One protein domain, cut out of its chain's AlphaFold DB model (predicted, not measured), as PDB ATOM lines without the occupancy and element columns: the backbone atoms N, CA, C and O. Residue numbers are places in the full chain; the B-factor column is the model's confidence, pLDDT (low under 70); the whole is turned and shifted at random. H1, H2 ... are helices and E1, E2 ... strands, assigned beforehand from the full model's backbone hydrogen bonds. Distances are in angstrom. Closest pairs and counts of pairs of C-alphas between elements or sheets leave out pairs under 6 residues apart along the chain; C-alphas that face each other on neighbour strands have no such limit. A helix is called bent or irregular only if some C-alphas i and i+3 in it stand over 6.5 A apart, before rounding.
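This is residues 3 to 96 of the 114 residues of an uncharacterized protein of Anaerolineae bacterium (UniProt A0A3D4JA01). What shape do these atoms make? A strongly twisted sheet of three strands, in the order E2, E1, E3, has H4 on one face and the short H5 on the opposite face, while H3 lies beside edge strand E2. H1 and H2 lie at the end of the domain away from H5, and H2 packs on H3. What is it made of? The printed part has 94 residues, with five named helices and three named strands in the order E1, H1, H2, H3, E2, H4, E3, H5; the sheet is antiparallel and the class is mixed. It is compact, with a radius of gyration of the C-alphas of 12.2 A, and rounded, spanning 29 by 29 by 21 A.

How do the strands pair? E1, residues 3 to 10, is the inner strand, antiparallel to E2, residues 53 to 60, at 147 degrees and to E3, residues 78 to 86, at 161 degrees. N 6 and O 56 at 2.8 A, and N 7 and O 82 at 3.0 A, are within hydrogen-bond range. Where are the helices after E1? H1, residues 12 to 23, only just touches H4, residues 67 to 77, with residues 14 to 18 alone and 3 pairs of C-alphas within 8 A; the closest are Leu 14 and Tyr 77, 6.2 A. H2, residues 26 to 29, touches H3, residues 34 to 42; their closest C-alphas are Lys 28 and Gly 34, 4.4 A. Which helices are on the sheet? H3 stands at the sheet's level, at a height of 0.7 A, its closest C-alphas to E2 being Gly 40 and Trp 56, 5.6 A. H4, at a height of 8.4 A, and H5, residues 90 to 94, at 8.2 A, are on opposite faces. E2, H4 and E3 form a split strand-helix-strand unit, two strands running the same way with E1 between them, and its crossover is right-handed. How do the helix backbones run? Each O i to N i+4 pair is within hydrogen-bond range in H3 and H5, but 6 of 8 in H1 and 3 of 7 in H4, where 3 of 8 O i to N i+3 pairs are; H2 is too short for an O i to N i+4 pair.

Where does the first half lie? E1 begins at C-alpha 3 (105.570, 37.016, 108.796) and is 20.6 A long, H1 17.6 A, H2 5.5 A and H3 11.9 A. And the second? E2 is 20.3 A long and bends by 57 degrees at residue 57, H4 is 14.6 A, and E3 is 20.8 A and bends by 60 degrees at residue 81. H5 is 6.2 A long and ends at C-alpha 94 (92.685, 37.337, 106.171). Which helices are irregular? H1, where C-alphas 13 and 16 are 7.2 A apart, and H4, where C-alphas 72 and 75 are 7.6 A apart.

How far does it reach? The two C-alphas farthest apart, of Lys 31 and His 49, are 33.7 A apart. Is it continuous and confident? The printed part has no cut and no long link, the model's mean pLDDT over the printed part is 96.2, and no printed residue is under 70.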
ATOM      1  N   TYR A   3     106.671  36.082 108.988       96.31
ATOM      2  CA  TYR A   3     105.570  37.016 108.796       96.31
ATOM      3  C   TYR A   3     104.622  36.894 109.978       96.31
ATOM      4  O   TYR A   3     104.360  35.786 110.471       96.31
ATOM      5  N   TYR A   4     104.123  38.033 110.436       97.44
ATOM      6  CA  TYR A   4     103.190  38.100 111.547       97.44
ATOM      7  C   TYR A   4     101.982  38.934 111.160       97.44
ATOM      8  O   TYR A   4     102.131  40.050 110.680       97.44
ATOM      9  N   LEU A   5     100.788  38.410 111.421       98.31
ATOM     10  CA  LEU A   5      99.598  39.235 111.516       98.31
ATOM     11  C   LEU A   5      99.650  39.943 112.868       98.31
ATOM     12  O   LEU A   5      99.611  39.299 113.922       98.31
ATOM     13  N   VAL A   6      99.795  41.256 112.818       98.38
ATOM     14  CA  VAL A   6      99.892  42.137 113.971       98.38
ATOM     15  C   VAL A   6      98.530  42.749 114.233       98.38
ATOM     16  O   VAL A   6      97.896  43.246 113.308       98.38
ATOM     17  N   LYS A   7      98.101  42.751 115.495       98.56
ATOM     18  CA  LYS A   7      96.944  43.513 115.974       98.56
ATOM     19  C   LYS A   7      97.406  44.415 117.109       98.56
ATOM     20  O   LYS A   7      98.010  43.932 118.063       98.56
ATOM     21  N   ALA A   8      97.151  45.715 117.013       98.50
ATOM     22  CA  ALA A   8      97.603  46.667 118.023       98.50
ATOM     23  C   ALA A   8      96.623  47.827 118.201       98.50
ATOM     24  O   ALA A   8      96.046  48.329 117.236       98.50
ATOM     25  N   LYS A   9      96.452  48.277 119.443       98.50
ATOM     26  CA  LYS A   9      95.601  49.417 119.782       98.50
ATOM     27  C   LYS A   9      96.360  50.712 119.553       98.50
ATOM     28  O   LYS A   9      97.397  50.914 120.177       98.50
ATOM     29  N   TYR A  10      95.859  51.602 118.707       98.12
ATOM     30  CA  TYR A  10      96.550  52.859 118.414       98.12
ATOM     31  C   TYR A  10      96.154  53.990 119.373       98.12
ATOM     32  O   TYR A  10      95.029  54.062 119.874       98.12
ATOM     33  N   HIS A  11      97.067  54.933 119.588       97.81
ATOM     34  CA  HIS A  11      96.778  56.192 120.269       97.81
ATOM     35  C   HIS A  11      96.090  57.164 119.306       97.81
ATOM     36  O   HIS A  11      96.725  57.706 118.399       97.81
ATOM     37  N   GLN A  12      94.784  57.408 119.490       94.88
ATOM     38  CA  GLN A  12      94.004  58.252 118.568       94.88
ATOM     39  C   GLN A  12      94.616  59.648 118.372       94.88
ATOM     40  O   GLN A  12      94.625  60.171 117.261       94.88
ATOM     41  N   ASN A  13      95.164  60.233 119.438       96.94
ATOM     42  CA  ASN A  13      95.794  61.552 119.428       96.94
ATOM     43  C   ASN A  13      97.150  61.597 118.700       96.94
ATOM     44  O   ASN A  13      97.629  62.694 118.432       96.94
ATOM     45  N   LEU A  14      97.758  60.448 118.382       97.62
ATOM     46  CA  LEU A  14      99.048  60.361 117.686       97.62
ATOM     47  C   LEU A  14      98.926  59.860 116.237       97.62
ATOM     48  O   LEU A  14      99.911  59.868 115.501       97.62
ATOM     49  N   LEU A  15      97.733  59.451 115.787       95.94
ATOM     50  CA  LEU A  15      97.542  58.941 114.423       95.94
ATOM     51  C   LEU A  15      97.864  59.972 113.336       95.94
ATOM     52  O   LEU A  15      98.393  59.602 112.291       95.94
ATOM     53  N   SER A  16      97.541  61.248 113.557       96.31
ATOM     54  CA  SER A  16      97.853  62.315 112.599       96.31
ATOM     55  C   SER A  16      99.361  62.507 112.443       96.31
ATOM     56  O   SER A  16      99.853  62.651 111.327       96.31
ATOM     57  N   GLU A  17     100.107  62.444 113.545       98.19
ATOM     58  CA  GLU A  17     101.567  62.484 113.531       98.19
ATOM     59  C   GLU A  17     102.147  61.262 112.804       98.19
ATOM     60  O   GLU A  17     102.979  61.425 111.911       98.19
ATOM     61  N   LEU A  18     101.658  60.054 113.112       98.31
ATOM     62  CA  LEU A  18     102.083  58.830 112.429       98.31
ATOM     63  C   LEU A  18     101.843  58.917 110.915       98.31
ATOM     64  O   LEU A  18     102.742  58.610 110.131       98.31
ATOM     65  N   ARG A  19     100.661  59.384 110.495       97.88
ATOM     66  CA  ARG A  19     100.331  59.587 109.078       97.88
ATOM     67  C   ARG A  19     101.298  60.564 108.409       97.88
ATOM     68  O   ARG A  19     101.828  60.241 107.352       97.88
ATOM     69  N   ASN A  20     101.617  61.688 109.054       98.00
ATOM     70  CA  ASN A  20     102.584  62.659 108.531       98.00
ATOM     71  C   ASN A  20     103.987  62.052 108.353       98.00
ATOM     72  O   ASN A  20     104.653  62.301 107.346       98.00
ATOM     73  N   ARG A  21     104.445  61.229 109.304       98.19
ATOM     74  CA  ARG A  21     105.743  60.541 109.197       98.19
ATOM     75  C   ARG A  21     105.759  59.542 108.043       98.19
ATOM     76  O   ARG A  21     106.733  59.516 107.287       98.19
ATOM     77  N   LEU A  22     104.676  58.784 107.863       98.19
ATOM     78  CA  LEU A  22     104.495  57.888 106.720       98.19
ATOM     79  C   LEU A  22     104.482  58.667 105.392       98.19
ATOM     80  O   LEU A  22     105.174  58.267 104.458       98.19
ATOM     81  N   ASP A  23     103.772  59.796 105.318       97.75
ATOM     82  CA  ASP A  23     103.676  60.638 104.111       97.75
ATOM     83  C   ASP A  23     105.014  61.284 103.734       97.75
ATOM     84  O   ASP A  23     105.364  61.380 102.559       97.75
ATOM     85  N   SER A  24     105.810  61.680 104.730       97.88
ATOM     86  CA  SER A  24     107.159  62.216 104.510       97.88
ATOM     87  C   SER A  24     108.172  61.159 104.035       97.88
ATOM     88  O   SER A  24     109.276  61.494 103.586       97.88
ATOM     89  N   GLY A  25     107.826  59.870 104.151       97.06
ATOM     90  CA  GLY A  25     108.717  58.746 103.879       97.06
ATOM     91  C   GLY A  25     109.863  58.606 104.886       97.06
ATOM     92  O   GLY A  25     110.872  57.973 104.565       97.06
ATOM     93  N   GLU A  26     109.750  59.210 106.073       98.12
ATOM     94  CA  GLU A  26     110.730  59.080 107.155       98.12
ATOM     95  C   GLU A  26     110.886  57.609 107.570       98.12
ATOM     96  O   GLU A  26     111.998  57.080 107.563       98.12
ATOM     97  N   ILE A  27     109.766  56.926 107.835       97.88
ATOM     98  CA  ILE A  27     109.745  55.519 108.267       97.88
ATOM     99  C   ILE A  27     110.346  54.616 107.183       97.88
ATOM    100  O   ILE A  27     111.234  53.818 107.477       97.88
ATOM    101  N   LYS A  28     109.978  54.815 105.908       97.88
ATOM    102  CA  LYS A  28     110.536  54.068 104.764       97.88
ATOM    103  C   LYS A  28     112.070  54.072 104.691       97.88
ATOM    104  O   LYS A  28     112.661  53.132 104.156       97.88
ATOM    105  N   LYS A  29     112.724  55.138 105.166       97.94
ATOM    106  CA  LYS A  29     114.190  55.292 105.122       97.94
ATOM    107  C   LYS A  29     114.906  54.561 106.263       97.94
ATOM    108  O   LYS A  29     116.115  54.356 106.156       97.94
ATOM    109  N   MET A  30     114.194  54.149 107.313       96.56
ATOM    110  CA  MET A  30     114.769  53.409 108.438       96.56
ATOM    111  C   MET A  30     115.258  52.025 107.994       96.56
ATOM    112  O   MET A  30     114.677  51.386 107.116       96.56
ATOM    113  N   LYS A  31     116.355  51.552 108.590       94.19
ATOM    114  CA  LYS A  31     116.969  50.256 108.275       94.19
ATOM    115  C   LYS A  31     117.045  49.375 109.527       94.19
ATOM    116  O   LYS A  31     117.311  49.916 110.596       94.19
ATOM    117  N   PRO A  32     116.875  48.045 109.394       92.38
ATOM    118  CA  PRO A  32     116.588  47.302 108.157       92.38
ATOM    119  C   PRO A  32     115.095  47.260 107.769       92.38
ATOM    120  O   PRO A  32     114.789  46.971 106.618       92.38
ATOM    121  N   PHE A  33     114.190  47.597 108.690       94.25
ATOM    122  CA  PHE A  33     112.755  47.289 108.610       94.25
ATOM    123  C   PHE A  33     111.876  48.331 107.905       94.25
ATOM    124  O   PHE A  33     110.729  48.051 107.571       94.25
ATOM    125  N   GLY A  34     112.373  49.550 107.675       96.50
ATOM    126  CA  GLY A  34     111.522  50.700 107.348       96.50
ATOM    127  C   GLY A  34     110.635  50.525 106.114       96.50
ATOM    128  O   GLY A  34     109.528  51.052 106.076       96.50
ATOM    129  N   GLN A  35     111.086  49.765 105.110       96.88
ATOM    130  CA  GLN A  35     110.285  49.483 103.915       96.88
ATOM    131  C   GLN A  35     109.085  48.576 104.205       96.88
ATOM    132  O   GLN A  35     107.990  48.886 103.736       96.88
ATOM    133  N   ALA A  36     109.294  47.499 104.968       95.94
ATOM    134  CA  ALA A  36     108.234  46.579 105.367       95.94
ATOM    135  C   ALA A  36     107.228  47.298 106.273       95.94
ATOM    136  O   ALA A  36     106.049  47.377 105.932       95.94
ATOM    137  N   LEU A  37     107.732  47.997 107.297       97.56
ATOM    138  CA  LEU A  37     106.899  48.721 108.252       97.56
ATOM    139  C   LEU A  37     106.051  49.818 107.594       97.56
ATOM    140  O   LEU A  37     104.868  49.965 107.891       97.56
ATOM    141  N   GLN A  38     106.636  50.592 106.674       98.38
ATOM    142  CA  GLN A  38     105.891  51.589 105.899       98.38
ATOM    143  C   GLN A  38     104.740  50.926 105.131       98.38
ATOM    144  O   GLN A  38     103.609  51.402 105.191       98.38
ATOM    145  N   TYR A  39     105.020  49.828 104.422       98.06
ATOM    146  CA  TYR A  39     104.012  49.113 103.645       98.06
ATOM    147  C   TYR A  39     102.901  48.539 104.534       98.06
ATOM    148  O   TYR A  39     101.721  48.701 104.203       98.06
ATOM    149  N   GLY A  40     103.272  47.927 105.661       98.00
ATOM    150  CA  GLY A  40     102.353  47.395 106.661       98.00
ATOM    151  C   GLY A  40     101.402  48.468 107.182       98.00
ATOM    152  O   GLY A  40     100.183  48.331 107.074       98.00
ATOM    153  N   LEU A  41     101.948  49.591 107.652       98.31
ATOM    154  CA  LEU A  41     101.152  50.673 108.229       98.31
ATOM    155  C   LEU A  41     100.310  51.424 107.191       98.31
ATOM    156  O   LEU A  41      99.162  51.751 107.482       98.31
ATOM    157  N   ASP A  42     100.807  51.663 105.974       98.19
ATOM    158  CA  ASP A  42     100.016  52.279 104.892       98.19
ATOM    159  C   ASP A  42      98.798  51.430 104.499       98.19
ATOM    160  O   ASP A  42      97.766  51.959 104.073       98.19
ATOM    161  N   ASN A  43      98.905  50.111 104.668       98.19
ATOM    162  CA  ASN A  43      97.852  49.153 104.353       98.19
ATOM    163  C   ASN A  43      97.153  48.595 105.596       98.19
ATOM    164  O   ASN A  43      96.341  47.680 105.464       98.19
ATOM    165  N   ALA A  44      97.381  49.159 106.779       98.38
ATOM    166  CA  ALA A  44      96.711  48.700 107.984       98.38
ATOM    167  C   ALA A  44      95.182  48.802 107.853       98.38
ATOM    168  O   ALA A  44      94.626  49.711 107.219       98.38
ATOM    169  N   ARG A  45      94.496  47.834 108.450       98.44
ATOM    170  CA  ARG A  45      93.040  47.717 108.496       98.44
ATOM    171  C   ARG A  45      92.526  47.987 109.899       98.44
ATOM    172  O   ARG A  45      93.261  47.813 110.861       98.44
ATOM    173  N   LEU A  46      91.281  48.425 110.013       98.06
ATOM    174  CA  LEU A  46      90.580  48.490 111.290       98.06
ATOM    175  C   LEU A  46      90.074  47.103 111.656       98.06
ATOM    176  O   LEU A  46      89.562  46.388 110.795       98.06
ATOM    177  N   ASP A  47      90.175  46.757 112.931       97.00
ATOM    178  CA  ASP A  47      89.465  45.602 113.465       97.00
ATOM    179  C   ASP A  47      87.944  45.828 113.381       97.00
ATOM    180  O   ASP A  47      87.442  46.924 113.655       97.00
ATOM    181  N   GLU A  48      87.209  44.796 112.964       94.56
ATOM    182  CA  GLU A  48      85.759  44.877 112.758       94.56
ATOM    183  C   GLU A  48      84.958  44.927 114.068       94.56
ATOM    184  O   GLU A  48      83.838  45.440 114.088       94.56
ATOM    185  N   HIS A  49      85.523  44.416 115.165       94.12
ATOM    186  CA  HIS A  49      84.870  44.345 116.469       94.12
ATOM    187  C   HIS A  49      85.247  45.526 117.370       94.12
ATOM    188  O   HIS A  49      84.427  45.974 118.171       94.12
ATOM    189  N   ASP A  50      86.465  46.051 117.232       95.88
ATOM    190  CA  ASP A  50      86.965  47.209 117.968       95.88
ATOM    191  C   ASP A  50      87.807  48.119 117.064       95.88
ATOM    192  O   ASP A  50      89.019  47.964 116.926       95.88
ATOM    193  N   SER A  51      87.169  49.158 116.522       93.62
ATOM    194  CA  SER A  51      87.826  50.141 115.650       93.62
ATOM    195  C   SER A  51      88.978  50.925 116.296       93.62
ATOM    196  O   SER A  51      89.623  51.698 115.599       93.62
ATOM    197  N   SER A  52      89.276  50.751 117.592       96.31
ATOM    198  CA  SER A  52      90.502  51.283 118.205       96.31
ATOM    199  C   SER A  52      91.754  50.435 117.935       96.31
ATOM    200  O   SER A  52      92.863  50.854 118.285       96.31
ATOM    201  N   PHE A  53      91.600  49.274 117.295       98.31
ATOM    202  CA  PHE A  53      92.697  48.407 116.875       98.31
ATOM    203  C   PHE A  53      92.964  48.499 115.373       98.31
ATOM    204  O   PHE A  53      92.049  48.517 114.546       98.31
ATOM    205  N   ALA A  54      94.251  48.508 115.037       98.44
ATOM    206  CA  ALA A  54      94.753  48.340 113.687       98.44
ATOM    207  C   ALA A  54      95.318  46.925 113.505       98.44
ATOM    208  O   ALA A  54      95.924  46.375 114.428       98.44
ATOM    209  N   ILE A  55      95.139  46.367 112.309       98.69
ATOM    210  CA  ILE A  55      95.621  45.045 111.917       98.69
ATOM    211  C   ILE A  55      96.425  45.151 110.619       98.69
ATOM    212  O   ILE A  55      95.972  45.781 109.661       98.69
ATOM    213  N   TRP A  56      97.611  44.549 110.570       98.62
ATOM    214  CA  TRP A  56      98.442  44.473 109.364       98.62
ATOM    215  C   TRP A  56      99.327  43.227 109.382       98.62
ATOM    216  O   TRP A  56      99.569  42.653 110.440       98.62
ATOM    217  N   GLU A  57      99.805  42.793 108.220       98.50
ATOM    218  CA  GLU A  57     100.871  41.792 108.153       98.50
ATOM    219  C   GLU A  57     102.231  42.498 108.110       98.50
ATOM    220  O   GLU A  57     102.410  43.461 107.362       98.50
ATOM    221  N   GLU A  58     103.180  42.015 108.908       97.25
ATOM    222  CA  GLU A  58     104.529  42.563 109.011       97.25
ATOM    223  C   GLU A  58     105.579  41.495 108.714       97.25
ATOM    224  O   GLU A  58     105.506  40.364 109.213       97.25
ATOM    225  N   GLU A  59     106.565  41.877 107.907       93.50
ATOM    226  CA  GLU A  59     107.752  41.074 107.644       93.50
ATOM    227  C   GLU A  59     108.801  41.369 108.713       93.50
ATOM    228  O   GLU A  59     109.161  42.523 108.925       93.50
ATOM    229  N   ASP A  60     109.325  40.331 109.360       88.50
ATOM    230  CA  ASP A  60     110.237  40.508 110.483       88.50
ATOM    231  C   ASP A  60     111.414  39.521 110.466       88.50
ATOM    232  O   ASP A  60     111.326  38.358 110.037       88.50
ATOM    233  N   TYR A  61     112.538  40.024 110.971       80.19
ATOM    234  CA  TYR A  61     113.831  39.350 111.066       80.19
ATOM    235  C   TYR A  61     114.332  39.255 112.516       80.19
ATOM    236  O   TYR A  61     115.397  38.680 112.758       80.19
ATOM    237  N   CYS A  62     113.595  39.816 113.477       84.38
ATOM    238  CA  CYS A  62     113.990  39.900 114.874       84.38
ATOM    239  C   CYS A  62     113.611  38.649 115.687       84.38
ATOM    240  O   CYS A  62     112.721  37.867 115.348       84.38
ATOM    241  N   ASN A  63     114.292  38.482 116.823       78.81
ATOM    242  CA  ASN A  63     113.859  37.622 117.921       78.81
ATOM    243  C   ASN A  63     114.181  38.337 119.251       78.81
ATOM    244  O   ASN A  63     115.368  38.503 119.545       78.81
ATOM    245  N   PRO A  64     113.187  38.781 120.048       82.25
ATOM    246  CA  PRO A  64     111.743  38.583 119.877       82.25
ATOM    247  C   PRO A  64     111.172  39.334 118.660       82.25
ATOM    248  O   PRO A  64     111.813  40.278 118.188       82.25
ATOM    249  N   PRO A  65     109.995  38.932 118.142       86.31
ATOM    250  CA  PRO A  65     109.443  39.542 116.944       86.31
ATOM    251  C   PRO A  65     109.217  41.049 117.078       86.31
ATOM    252  O   PRO A  65     108.753  41.518 118.122       86.31
ATOM    253  N   LEU A  66     109.495  41.783 116.004       90.50
ATOM    254  CA  LEU A  66     109.290  43.228 115.863       90.50
ATOM    255  C   LEU A  66     110.115  44.107 116.814       90.50
ATOM    256  O   LEU A  66     109.734  45.242 117.100       90.50
ATOM    257  N   ALA A  67     111.212  43.597 117.380       92.94
ATOM    258  CA  ALA A  67     111.956  44.318 118.413       92.94
ATOM    259  C   ALA A  67     112.466  45.696 117.945       92.94
ATOM    260  O   ALA A  67     112.442  46.656 118.717       92.94
ATOM    261  N   GLN A  68     112.920  45.812 116.693       93.75
ATOM    262  CA  GLN A  68     113.475  47.062 116.166       93.75
ATOM    263  C   GLN A  68     112.372  48.056 115.783       93.75
ATOM    264  O   GLN A  68     112.472  49.245 116.089       93.75
ATOM    265  N   GLU A  69     111.300  47.560 115.176       94.88
ATOM    266  CA  GLU A  69     110.096  48.292 114.796       94.88
ATOM    267  C   GLU A  69     109.415  48.873 116.036       94.88
ATOM    268  O   GLU A  69     109.051  50.050 116.047       94.88
ATOM    269  N   ARG A  70     109.302  48.072 117.106       96.06
ATOM    270  CA  ARG A  70     108.785  48.482 118.420       96.06
ATOM    271  C   ARG A  70     109.579  49.619 119.023       96.06
ATOM    272  O   ARG A  70     109.006  50.673 119.286       96.06
ATOM    273  N   ALA A  71     110.889  49.431 119.158       95.62
ATOM    274  CA  ALA A  71     111.763  50.421 119.774       95.62
ATOM    275  C   ALA A  71     111.813  51.747 118.996       95.62
ATOM    276  O   ALA A  71     111.968  52.806 119.600       95.62
ATOM    277  N   ALA A  72     111.709  51.704 117.664       95.69
ATOM    278  CA  ALA A  72     111.846  52.891 116.823       95.69
ATOM    279  C   ALA A  72     110.522  53.616 116.535       95.69
ATOM    280  O   ALA A  72     110.516  54.836 116.346       95.69
ATOM    281  N   VAL A  73     109.411  52.877 116.429       97.50
ATOM    282  CA  VAL A  73     108.135  53.409 115.931       97.50
ATOM    283  C   VAL A  73     106.944  52.869 116.718       97.50
ATOM    284  O   VAL A  73     106.192  53.669 117.271       97.50
ATOM    285  N   LEU A  74     106.730  51.548 116.753       97.88
ATOM    286  CA  LEU A  74     105.423  50.993 117.125       97.88
ATOM    287  C   LEU A  74     105.037  51.305 118.573       97.88
ATOM    288  O   LEU A  74     103.893  51.687 118.794       97.88
ATOM    289  N   ASP A  75     105.961  51.229 119.533       97.94
ATOM    290  CA  ASP A  75     105.623  51.451 120.949       97.94
ATOM    291  C   ASP A  75     105.289  52.930 121.259       97.94
ATOM    292  O   ASP A  75     104.683  53.224 122.286       97.94
ATOM    293  N   THR A  76     105.623  53.868 120.362       98.44
ATOM    294  CA  THR A  76     105.197  55.275 120.470       98.44
ATOM    295  C   THR A  76     103.728  55.456 120.085       98.44
ATOM    296  O   THR A  76     103.030  56.275 120.678       98.44
ATOM    297  N   TYR A  77     103.245  54.722 119.078       98.50
ATOM    298  CA  TYR A  77     101.914  54.937 118.491       98.50
ATOM    299  C   TYR A  77     100.889  53.875 118.877       98.50
ATOM    300  O   TYR A  77      99.686  54.116 118.737       98.50
ATOM    301  N   PHE A  78     101.345  52.721 119.354       98.38
ATOM    302  CA  PHE A  78     100.518  51.558 119.616       98.38
ATOM    303  C   PHE A  78     100.769  50.966 121.003       98.38
ATOM    304  O   PHE A  78     101.855  51.023 121.568       98.38
ATOM    305  N   THR A  79      99.732  50.320 121.522       98.06
ATOM    306  CA  THR A  79      99.709  49.539 122.761       98.06
ATOM    307  C   THR A  79      99.020  48.207 122.499       98.06
ATOM    308  O   THR A  79      98.461  47.994 121.421       98.06
ATOM    309  N   SER A  80      99.058  47.293 123.472       97.00
ATOM    310  CA  SER A  80      98.389  45.986 123.372       97.00
ATOM    311  C   SER A  80      98.714  45.252 122.063       97.00
ATOM    312  O   SER A  80      97.821  44.728 121.404       97.00
ATOM    313  N   LEU A  81      99.985  45.300 121.646       96.88
ATOM    314  CA  LEU A  81     100.428  44.704 120.391       96.88
ATOM    315  C   LEU A  81     100.557  43.191 120.550       96.88
ATOM    316  O   LEU A  81     101.397  42.710 121.315       96.88
ATOM    317  N   GLU A  82      99.762  42.478 119.767       96.62
ATOM    318  CA  GLU A  82      99.716  41.028 119.651       96.62
ATOM    319  C   GLU A  82     100.225  40.602 118.273       96.62
ATOM    320  O   GLU A  82     100.026  41.299 117.276       96.62
ATOM    321  N   VAL A  83     100.878  39.439 118.214       96.00
ATOM    322  CA  VAL A  83     101.393  38.869 116.964       96.00
ATOM    323  C   VAL A  83     100.927  37.430 116.793       96.00
ATOM    324  O   VAL A  83     101.017  36.615 117.712       96.00
ATOM    325  N   LYS A  84     100.480  37.097 115.583       96.56
ATOM    326  CA  LYS A  84     100.170  35.733 115.148       96.56
ATOM    327  C   LYS A  84     101.042  35.391 113.950       96.56
ATOM    328  O   LYS A  84     100.986  36.077 112.937       96.56
ATOM    329  N   ARG A  85     101.848  34.331 114.037       96.25
ATOM    330  CA  ARG A  85     102.684  33.898 112.906       96.25
ATOM    331  C   ARG A  85     101.804  33.431 111.743       96.25
ATOM    332  O   ARG A  85     100.900  32.626 111.954       96.25
ATOM    333  N   VAL A  86     102.105  33.894 110.535       97.50
ATOM    334  CA  VAL A  86     101.422  33.533 109.279       97.50
ATOM    335  C   VAL A  86     102.455  33.221 108.193       97.50
ATOM    336  O   VAL A  86     103.652  33.463 108.384       97.50
ATOM    337  N   LYS A  87     102.033  32.650 107.059       97.19
ATOM    338  CA  LYS A  87     102.872  32.686 105.852       97.19
ATOM    339  C   LYS A  87     102.732  34.045 105.172       97.19
ATOM    340  O   LYS A  87     101.738  34.736 105.367       97.19
ATOM    341  N   GLU A  88     103.715  34.379 104.347       96.81
ATOM    342  CA  GLU A  88     103.687  35.573 103.501       96.81
ATOM    343  C   GLU A  88     102.351  35.698 102.752       96.81
ATOM    344  O   GLU A  88     101.900  34.765 102.077       96.81
ATOM    345  N   GLY A  89     101.704  36.850 102.905       97.56
ATOM    346  CA  GLY A  89     100.438  37.201 102.275       97.56
ATOM    347  C   GLY A  89      99.193  36.529 102.857       97.56
ATOM    348  O   GLY A  89      98.086  36.911 102.478       97.56
ATOM    349  N   GLU A  90      99.313  35.532 103.740       98.25
ATOM    350  CA  GLU A  90      98.142  34.920 104.384       98.25
ATOM    351  C   GLU A  90      97.460  35.895 105.353       98.25
ATOM    352  O   GLU A  90      96.232  35.922 105.406       98.25
ATOM    353  N   GLY A  91      98.223  36.739 106.053       98.12
ATOM    354  CA  GLY A  91      97.671  37.786 106.908       98.12
ATOM    355  C   GLY A  91      96.946  38.853 106.093       98.12
ATOM    356  O   GLY A  91      95.832  39.236 106.442       98.12
ATOM    357  N   TRP A  92      97.513  39.265 104.955       98.50
ATOM    358  CA  TRP A  92      96.838  40.189 104.037       98.50
ATOM    359  C   TRP A  92      95.522  39.641 103.486       98.50
ATOM    360  O   TRP A  92      94.548  40.388 103.423       98.50
ATOM    361  N   LYS A  93      95.481  38.355 103.118       98.44
ATOM    362  CA  LYS A  93      94.248  37.680 102.677       98.44
ATOM    363  C   LYS A  93      93.195  37.641 103.781       98.44
ATOM    364  O   LYS A  93      92.025  37.856 103.502       98.44
ATOM    365  N   GLU A  94      93.601  37.394 105.025       98.06
ATOM    366  CA  GLU A  94      92.685  37.337 106.171       98.06
ATOM    367  C   GLU A  94      91.968  38.673 106.414       98.06
ATOM    368  O   GLU A  94      90.788  38.684 106.750       98.06
ATOM    369  N   ILE A  95      92.656  39.798 106.199       98.12
ATOM    370  CA  ILE A  95      92.125  41.141 106.477       98.12
ATOM    371  C   ILE A  95      91.686  41.907 105.222       98.12
ATOM    372  O   ILE A  95      91.433  43.111 105.289       98.12
ATOM    373  N   GLU A  96      91.612  41.255 104.060       97.38
ATOM    374  CA  GLU A  96      91.411  41.951 102.783       97.38
ATOM    375  C   GLU A  96      90.074  42.702 102.705       97.38
ATOM    376  O   GLU A  96      90.015  43.792 102.128       97.38
TER     377      GLU A  96